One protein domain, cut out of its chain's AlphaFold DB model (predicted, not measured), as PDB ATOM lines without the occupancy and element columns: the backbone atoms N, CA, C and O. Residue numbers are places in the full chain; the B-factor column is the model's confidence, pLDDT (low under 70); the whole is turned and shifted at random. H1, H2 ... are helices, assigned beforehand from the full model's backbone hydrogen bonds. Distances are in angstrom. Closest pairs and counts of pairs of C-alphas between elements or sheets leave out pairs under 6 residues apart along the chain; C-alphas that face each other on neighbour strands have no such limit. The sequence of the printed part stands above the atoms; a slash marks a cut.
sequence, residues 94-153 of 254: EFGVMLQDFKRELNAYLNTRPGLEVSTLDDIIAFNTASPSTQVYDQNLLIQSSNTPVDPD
ATOM      1  N   GLU A  94     135.965  99.378  72.620       95.38
ATOM      2  CA  GLU A  94     135.299 100.692  72.711       95.38
ATOM      3  C   GLU A  94     134.800 101.181  71.351       95.38
ATOM      4  O   GLU A  94     133.631 101.525  71.197       95.38
ATOM      5  N   PHE A  95     135.655 101.141  70.329       95.56
ATOM      6  CA  PHE A  95     135.281 101.627  69.004       95.56
ATOM      7  C   PHE A  95     134.146 100.799  68.379       95.56
ATOM      8  O   PHE A  95     133.233 101.348  67.768       95.56
ATOM      9  N   GLY A  96     134.156  99.475  68.576       95.94
ATOM     10  CA  GLY A  96     133.076  98.594  68.120       95.94
ATOM     11  C   GLY A  96     131.761  98.817  68.873       95.94
ATOM     12  O   GLY A  96     130.687  98.679  68.282       95.94
ATOM     13  N   VAL A  97     131.844  99.196  70.151       96.38
ATOM     14  CA  VAL A  97     130.702  99.651  70.951       96.38
ATOM     15  C   VAL A  97     130.157 100.961  70.378       96.38
ATOM     16  O   VAL A  97     129.008 100.993  69.945       96.38
ATOM     17  N   MET A  98     130.993 101.989  70.206       96.62
ATOM     18  CA  MET A  98     130.579 103.290  69.660       96.62
ATOM     19  C   MET A  98     129.881 103.192  68.297       96.62
ATOM     20  O   MET A  98     128.886 103.877  68.062       96.62
ATOM     21  N   LEU A  99     130.374 102.340  67.391       97.50
ATOM     22  CA  LEU A  99     129.750 102.138  66.080       97.50
ATOM     23  C   LEU A  99     128.327 101.568  66.191       97.50
ATOM     24  O   LEU A  99     127.462 101.941  65.395       97.50
ATOM     25  N   GLN A 100     128.070 100.697  67.169       96.75
ATOM     26  CA  GLN A 100     126.752 100.105  67.406       96.75
ATOM     27  C   GLN A 100     125.819 101.048  68.173       96.75
ATOM     28  O   GLN A 100     124.659 101.178  67.768       96.75
ATOM     29  N   ASP A 101     126.312 101.745  69.209       95.44
ATOM     30  CA  ASP A 101     125.582 102.831  69.886       95.44
ATOM     31  C   ASP A 101     125.100 103.847  68.861       95.44
ATOM     32  O   ASP A 101     123.906 104.118  68.774       95.44
ATOM     33  N   PHE A 102     126.010 104.364  68.032       97.75
ATOM     34  CA  PHE A 102     125.693 105.440  67.106       97.75
ATOM     35  C   PHE A 102     124.569 105.056  66.139       97.75
ATOM     36  O   PHE A 102     123.599 105.801  66.013       97.75
ATOM     37  N   LYS A 103     124.640 103.874  65.506       97.12
ATOM     38  CA  LYS A 103     123.576 103.404  64.605       97.12
ATOM     39  C   LYS A 103     122.248 103.235  65.342       97.12
ATOM     40  O   LYS A 103     121.212 103.667  64.832       97.12
ATOM     41  N   ARG A 104     122.258 102.584  66.512       95.44
ATOM     42  CA  ARG A 104     121.040 102.314  67.289       95.44
ATOM     43  C   ARG A 104     120.390 103.616  67.755       95.44
ATOM     44  O   ARG A 104     119.218 103.840  67.458       95.44
ATOM     45  N   GLU A 105     121.148 104.452  68.456       95.94
ATOM     46  CA  GLU A 105     120.657 105.669  69.103       95.94
ATOM     47  C   GLU A 105     120.253 106.730  68.082       95.94
ATOM     48  O   GLU A 105     119.203 107.351  68.232       95.94
ATOM     49  N   LEU A 106     121.012 106.903  66.992       97.75
ATOM     50  CA  LEU A 106     120.635 107.857  65.948       97.75
ATOM     51  C   LEU A 106     119.321 107.453  65.271       97.75
ATOM     52  O   LEU A 106     118.449 108.299  65.082       97.75
ATOM     53  N   ASN A 107     119.143 106.170  64.940       97.44
ATOM     54  CA  ASN A 107     117.890 105.687  64.356       97.44
ATOM     55  C   ASN A 107     116.719 105.838  65.338       97.44
ATOM     56  O   ASN A 107     115.637 106.272  64.943       97.44
ATOM     57  N   ALA A 108     116.921 105.505  66.616       95.69
ATOM     58  CA  ALA A 108     115.908 105.703  67.650       95.69
ATOM     59  C   ALA A 108     115.525 107.186  67.770       95.69
ATOM     60  O   ALA A 108     114.341 107.517  67.719       95.69
ATOM     61  N   TYR A 109     116.516 108.079  67.825       96.56
ATOM     62  CA  TYR A 109     116.322 109.525  67.856       96.56
ATOM     63  C   TYR A 109     115.537 110.025  66.638       96.56
ATOM     64  O   TYR A 109     114.538 110.720  66.816       96.56
ATOM     65  N   LEU A 110     115.939 109.667  65.414       97.31
ATOM     66  CA  LEU A 110     115.291 110.133  64.182       97.31
ATOM     67  C   LEU A 110     113.821 109.702  64.106       97.31
ATOM     68  O   LEU A 110     112.975 110.506  63.722       97.31
ATOM     69  N   ASN A 111     113.490 108.500  64.584       95.19
ATOM     70  CA  ASN A 111     112.106 108.023  64.652       95.19
ATOM     71  C   ASN A 111     111.207 108.856  65.590       95.19
ATOM     72  O   ASN A 111     109.983 108.796  65.476       95.19
ATOM     73  N   THR A 112     111.782 109.664  66.490       94.94
ATOM     74  CA  THR A 112     111.025 110.609  67.336       94.94
ATOM     75  C   THR A 112     110.805 111.981  66.688       94.94
ATOM     76  O   THR A 112     110.124 112.831  67.268       94.94
ATOM     77  N   ARG A 113     111.387 112.248  65.508       95.12
ATOM     78  CA  ARG A 113     111.409 113.581  64.885       95.12
ATOM     79  C   ARG A 113     110.486 113.655  63.664       95.12
ATOM     80  O   ARG A 113     110.855 113.197  62.585       95.12
ATOM     81  N   PRO A 114     109.297 114.273  63.783       93.00
ATOM     82  CA  PRO A 114     108.435 114.488  62.628       93.00
ATOM     83  C   PRO A 114     109.013 115.567  61.699       93.00
ATOM     84  O   PRO A 114     109.598 116.547  62.157       93.00
ATOM     85  N   GLY A 115     108.785 115.419  60.392       93.38
ATOM     86  CA  GLY A 115     109.119 116.440  59.391       93.38
ATOM     87  C   GLY A 115     110.557 116.410  58.864       93.38
ATOM     88  O   GLY A 115     110.923 117.303  58.106       93.38
ATOM     89  N   LEU A 116     111.357 115.407  59.236       94.00
ATOM     90  CA  LEU A 116     112.659 115.161  58.617       94.00
ATOM     91  C   LEU A 116     112.506 114.333  57.333       94.00
ATOM     92  O   LEU A 116     111.658 113.448  57.251       94.00
ATOM     93  N   GLU A 117     113.363 114.600  56.346       92.88
ATOM     94  CA  GLU A 117     113.446 113.822  55.098       92.88
ATOM     95  C   GLU A 117     114.223 112.503  55.263       92.88
ATOM     96  O   GLU A 117     114.254 111.681  54.351       92.88
ATOM     97  N   VAL A 118     114.840 112.293  56.429       95.69
ATOM     98  CA  VAL A 118     115.638 111.114  56.785       95.69
ATOM     99  C   VAL A 118     115.108 110.510  58.083       95.69
ATOM    100  O   VAL A 118     114.749 111.244  59.003       95.69
ATOM    101  N   SER A 119     115.047 109.180  58.168       96.00
ATOM    102  CA  SER A 119     114.584 108.450  59.363       96.00
ATOM    103  C   SER A 119     115.639 107.493  59.923       96.00
ATOM    104  O   SER A 119     115.486 106.976  61.028       96.00
ATOM    105  N   THR A 120     116.722 107.262  59.182       97.62
ATOM    106  CA  THR A 120     117.792 106.337  59.553       97.62
ATOM    107  C   THR A 120     119.178 106.869  59.183       97.62
ATOM    108  O   THR A 120     119.325 107.775  58.360       97.62
ATOM    109  N   LEU A 121     120.219 106.263  59.758       97.94
ATOM    110  CA  LEU A 121     121.610 106.458  59.354       97.94
ATOM    111  C   LEU A 121     121.823 106.149  57.861       97.94
ATOM    112  O   LEU A 121     122.574 106.858  57.197       97.94
ATOM    113  N   ASP A 122     121.132 105.145  57.315       97.81
ATOM    114  CA  ASP A 122     121.207 104.808  55.889       97.81
ATOM    115  C   ASP A 122     120.621 105.912  55.005       97.81
ATOM    116  O   ASP A 122     121.210 106.257  53.979       97.81
ATOM    117  N   ASP A 123     119.519 106.530  55.437       97.31
ATOM    118  CA  ASP A 123     118.940 107.676  54.731       97.31
ATOM    119  C   ASP A 123     119.904 108.867  54.730       97.31
ATOM    120  O   ASP A 123     120.061 109.528  53.706       97.31
ATOM    121  N   ILE A 124     120.600 109.120  55.847       96.50
ATOM    122  CA  ILE A 124     121.626 110.172  55.930       96.50
ATOM    123  C   ILE A 124     122.769 109.888  54.947       96.50
ATOM    124  O   ILE A 124     123.205 110.791  54.229       96.50
ATOM    125  N   ILE A 125     123.239 108.640  54.872       96.56
ATOM    126  CA  ILE A 125     124.308 108.250  53.941       96.56
ATOM    127  C   ILE A 125     123.868 108.442  52.487       96.56
ATOM    128  O   ILE A 125     124.623 108.981  51.664       96.56
ATOM    129  N   ALA A 126     122.642 108.026  52.163       95.81
ATOM    130  CA  ALA A 126     122.053 108.197  50.841       95.81
ATOM    131  C   ALA A 126     121.885 109.681  50.488       95.81
ATOM    132  O   ALA A 126     122.249 110.093  49.385       95.81
ATOM    133  N   PHE A 127     121.418 110.496  51.436       94.31
ATOM    134  CA  PHE A 127     121.280 111.941  51.281       94.31
ATOM    135  C   PHE A 127     122.623 112.607  50.969       94.31
ATOM    136  O   PHE A 127     122.737 113.318  49.969       94.31
ATOM    137  N   ASN A 128     123.663 112.322  51.758       93.06
ATOM    138  CA  ASN A 128     125.013 112.851  51.538       93.06
ATOM    139  C   ASN A 128     125.583 112.428  50.175       93.06
ATOM    140  O   ASN A 128     126.281 113.200  49.522       93.06
ATOM    141  N   THR A 129     125.272 111.206  49.730       92.50
ATOM    142  CA  THR A 129     125.700 110.690  48.420       92.50
ATOM    143  C   THR A 129     124.993 111.412  47.271       92.50
ATOM    144  O   THR A 129     125.618 111.714  46.254       92.50
ATOM    145  N   ALA A 130     123.699 111.704  47.424       93.44
ATOM    146  CA  ALA A 130     122.910 112.433  46.434       93.44
ATOM    147  C   ALA A 130     123.214 113.943  46.415       93.44
ATOM    148  O   ALA A 130     123.020 114.590  45.386       93.44
ATOM    149  N   SER A 131     123.710 114.487  47.530       88.75
ATOM    150  CA  SER A 131     123.995 115.913  47.728       88.75
ATOM    151  C   SER A 131     125.441 116.136  48.195       88.75
ATOM    152  O   SER A 131     125.662 116.577  49.325       88.75
ATOM    153  N   PRO A 132     126.449 115.827  47.358       83.38
ATOM    154  CA  PRO A 132     127.845 115.913  47.767       83.38
ATOM    155  C   PRO A 132     128.239 117.352  48.123       83.38
ATOM    156  O   PRO A 132     127.957 118.301  47.388       83.38
ATOM    157  N   SER A 133     128.924 117.505  49.258       78.62
ATOM    158  CA  SER A 133     129.479 118.784  49.708       78.62
ATOM    159  C   SER A 133     130.576 119.283  48.764       78.62
ATOM    160  O   SER A 133     131.308 118.500  48.160       78.62
ATOM    161  N   THR A 134     130.748 120.604  48.681       80.94
ATOM    162  CA  THR A 134     131.909 121.219  48.017       80.94
ATOM    163  C   THR A 134     133.195 121.086  48.837       80.94
ATOM    164  O   THR A 134     134.275 121.379  48.327       80.94
ATOM    165  N   GLN A 135     133.092 120.702  50.113       76.38
ATOM    166  CA  GLN A 135     134.236 120.407  50.972       76.38
ATOM    167  C   GLN A 135     134.620 118.927  50.872       76.38
ATOM    168  O   GLN A 135     133.756 118.062  50.744       76.38
ATOM    169  N   VAL A 136     135.920 118.636  50.961       73.19
ATOM    170  CA  VAL A 136     136.472 117.274  50.876       73.19
ATOM    171  C   VAL A 136     136.348 116.579  52.235       73.19
ATOM    172  O   VAL A 136     137.338 116.334  52.915       73.19
ATOM    173  N   TYR A 137     135.117 116.303  52.655       78.88
ATOM    174  CA  TYR A 137     134.849 115.439  53.800       78.88
ATOM    175  C   TYR A 137     134.222 114.144  53.302       78.88
ATOM    176  O   TYR A 137     133.308 114.171  52.478       78.88
ATOM    177  N   ASP A 138     134.735 113.013  53.781       86.25
ATOM    178  CA  ASP A 138     134.104 111.717  53.559       86.25
ATOM    179  C   ASP A 138     133.054 111.418  54.642       86.25
ATOM    180  O   ASP A 138     132.873 112.171  55.600       86.25
ATOM    181  N   GLN A 139     132.334 110.314  54.463       93.75
ATOM    182  CA  GLN A 139     131.368 109.800  55.435       93.75
ATOM    183  C   GLN A 139     131.691 108.357  55.844       93.75
ATOM    184  O   GLN A 139     130.796 107.557  56.122       93.75
ATOM    185  N   ASN A 140     132.978 108.005  55.863       95.12
ATOM    186  CA  ASN A 140     133.427 106.631  56.078       95.12
ATOM    187  C   ASN A 140     132.986 106.083  57.441       95.12
ATOM    188  O   ASN A 140     132.584 104.928  57.514       95.12
ATOM    189  N   LEU A 141     132.971 106.908  58.496       96.88
ATOM    190  CA  LEU A 141     132.485 106.493  59.819       96.88
ATOM    191  C   LEU A 141     130.974 106.222  59.841       96.88
ATOM    192  O   LEU A 141     130.543 105.272  60.492       96.88
ATOM    193  N   LEU A 142     130.172 106.997  59.095       97.50
ATOM    194  CA  LEU A 142     128.733 106.736  58.957       97.50
ATOM    195  C   LEU A 142     128.513 105.388  58.263       97.50
ATOM    196  O   LEU A 142     127.768 104.546  58.757       97.50
ATOM    197  N   ILE A 143     129.225 105.162  57.154       97.69
ATOM    198  CA  ILE A 143     129.179 103.907  56.396       97.69
ATOM    199  C   ILE A 143     129.650 102.731  57.258       97.69
ATOM    200  O   ILE A 143     129.019 101.677  57.256       97.69
ATOM    201  N   GLN A 144     130.735 102.895  58.016       98.12
ATOM    202  CA  GLN A 144     131.262 101.857  58.898       98.12
ATOM    203  C   GLN A 144     130.272 101.513  60.016       98.12
ATOM    204  O   GLN A 144     130.009 100.334  60.243       98.12
ATOM    205  N   SER A 145     129.687 102.516  60.676       98.06
ATOM    206  CA  SER A 145     128.663 102.302  61.702       98.06
ATOM    207  C   SER A 145     127.427 101.621  61.117       98.06
ATOM    208  O   SER A 145     126.956 100.636  61.682       98.06
ATOM    209  N   SER A 146     126.959 102.043  59.935       97.81
ATOM    210  CA  SER A 146     125.831 101.371  59.283       97.81
ATOM    211  C   SER A 146     126.140  99.908  58.943       97.81
ATOM    212  O   SER A 146     125.327  99.021  59.211       97.81
ATOM    213  N   ASN A 147     127.335  99.626  58.428       97.12
ATOM    214  CA  ASN A 147     127.744  98.272  58.060       97.12
ATOM    215  C   ASN A 147     128.151  97.397  59.254       97.12
ATOM    216  O   ASN A 147     128.419  96.210  59.059       97.12
ATOM    217  N   THR A 148     128.217  97.949  60.469       95.88
ATOM    218  CA  THR A 148     128.599  97.185  61.659       95.88
ATOM    219  C   THR A 148     127.528  96.127  61.949       95.88
ATOM    220  O   THR A 148     126.358  96.478  62.144       95.88
ATOM    221  N   PRO A 149     127.884  94.827  61.952       92.25
ATOM    222  CA  PRO A 149     126.944  93.769  62.292       92.25
ATOM    223  C   PRO A 149     126.456  93.914  63.731       92.25
ATOM    224  O   PRO A 149     127.208  94.348  64.601       92.25
ATOM    225  N   VAL A 150     125.216  93.498  63.984       89.62
ATOM    226  CA  VAL A 150     124.703  93.402  65.353       89.62
ATOM    227  C   VAL A 150     125.499  92.336  66.093       89.62
ATOM    228  O   VAL A 150     125.465  91.159  65.728       89.62
ATOM    229  N   ASP A 151     126.198  92.756  67.135       93.06
ATOM    230  CA  ASP A 151     126.882  91.876  68.065       93.06
ATOM    231  C   ASP A 151     125.934  91.566  69.237       93.06
ATOM    232  O   ASP A 151     125.511  92.486  69.939       93.06
ATOM    233  N   PRO A 152     125.551  90.298  69.473       93.94
ATOM    234  CA  PRO A 152     124.660  89.963  70.584       93.94
ATOM    235  C   PRO A 152     125.273  90.283  71.957       93.94
ATOM    236  O   PRO A 152     124.526  90.524  72.905       93.94
ATOM    237  N   ASP A 153     126.604  90.346  72.054       95.50
ATOM    238  CA  ASP A 153     127.338  90.614  73.295       95.50
ATOM    239  C   ASP A 153     127.707  92.097  73.445       95.50
ATOM    240  O   ASP A 153     128.435  92.488  74.354       95.50
TER     241      ASP A 153
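What this domain is: This is residues 94 to 153 of the 254 residues of the protein "Amidase protein" of Pseudomonas savastanoi pv. phaseolicola (UniProt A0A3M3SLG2). A long helix, H1, makes one side of a flat model, and two short helices, H2 and H3, form a triangle of centres with it; H3 packs crosswise on residues 99 to 103 of H1, while H2 begins near H1 and points away from it. A loop of residues 130 to 137, of which 130 belongs to H2, sticks out from the body, and the last residues, 148 to 153, make a tail at the other end of the longest axis. The printed part has 60 residues with three named helices, in the order H1, H2, H3 along the chain, and no named strand, and its class is all helix. It is only just compact, close to loose, with a radius of gyration of the C-alphas of 12.5 A, and it spans 39 by 30 by 14 A.

Where its parts are: H1 is residues 94 to 111, 25.6 A from first to last C-alpha, and begins with the C-alpha of Glu 94 at (135.299, 100.692, 72.711). H2 is residues 121 to 130, 14.3 A long by the same measure, with C-alpha 121 at (121.610, 106.458, 59.354). H3 is residues 140 to 147, 10.3 A long, and ends with C-alpha 147 at (127.744, 98.272, 58.060).

How they stand to each other: H1 and H2 only just touch, with 3 pairs of C-alphas within 8 A. H1 touches H2 with residues 103 to 107 alone, and the closest C-alphas, of Asn 107 and Leu 121, are 6.3 A apart. Their lines are about perpendicular, at 83 degrees. H1 touches H3 with residues 99 to 103 alone; the closest C-alphas are those of Leu 99 and Ser 145, 4.5 A apart. H1 and H3 are about perpendicular, at 78 degrees. H2 and H3 touch, their closest C-alphas being those of Leu 121 and Ser 146, 6.6 A apart. They run opposite ways at a steep tilt of 47 degrees. The helices show mostly crossed packing, with 0 of the 3 touching pairs at a shallow tilt. In H1, H2 and H3 every pair of backbone O of residue i and N of residue i+4 is within hydrogen-bond range.

The domain as a whole: The C-alphas farthest apart are those of Thr 134 and Asp 153, at 40.0 A, while those of Glu 94 and Asp 153 are 12.9 A apart. Without residues 130 to 137, which stand free, the body has 52 residues and spans 34 by 25 by 14 A. The links H1 to H2 and H2 to H3, of 9 residues each, are short. The printed part has no cut. Its mean pLDDT is 93.7, and no printed residue is under 70.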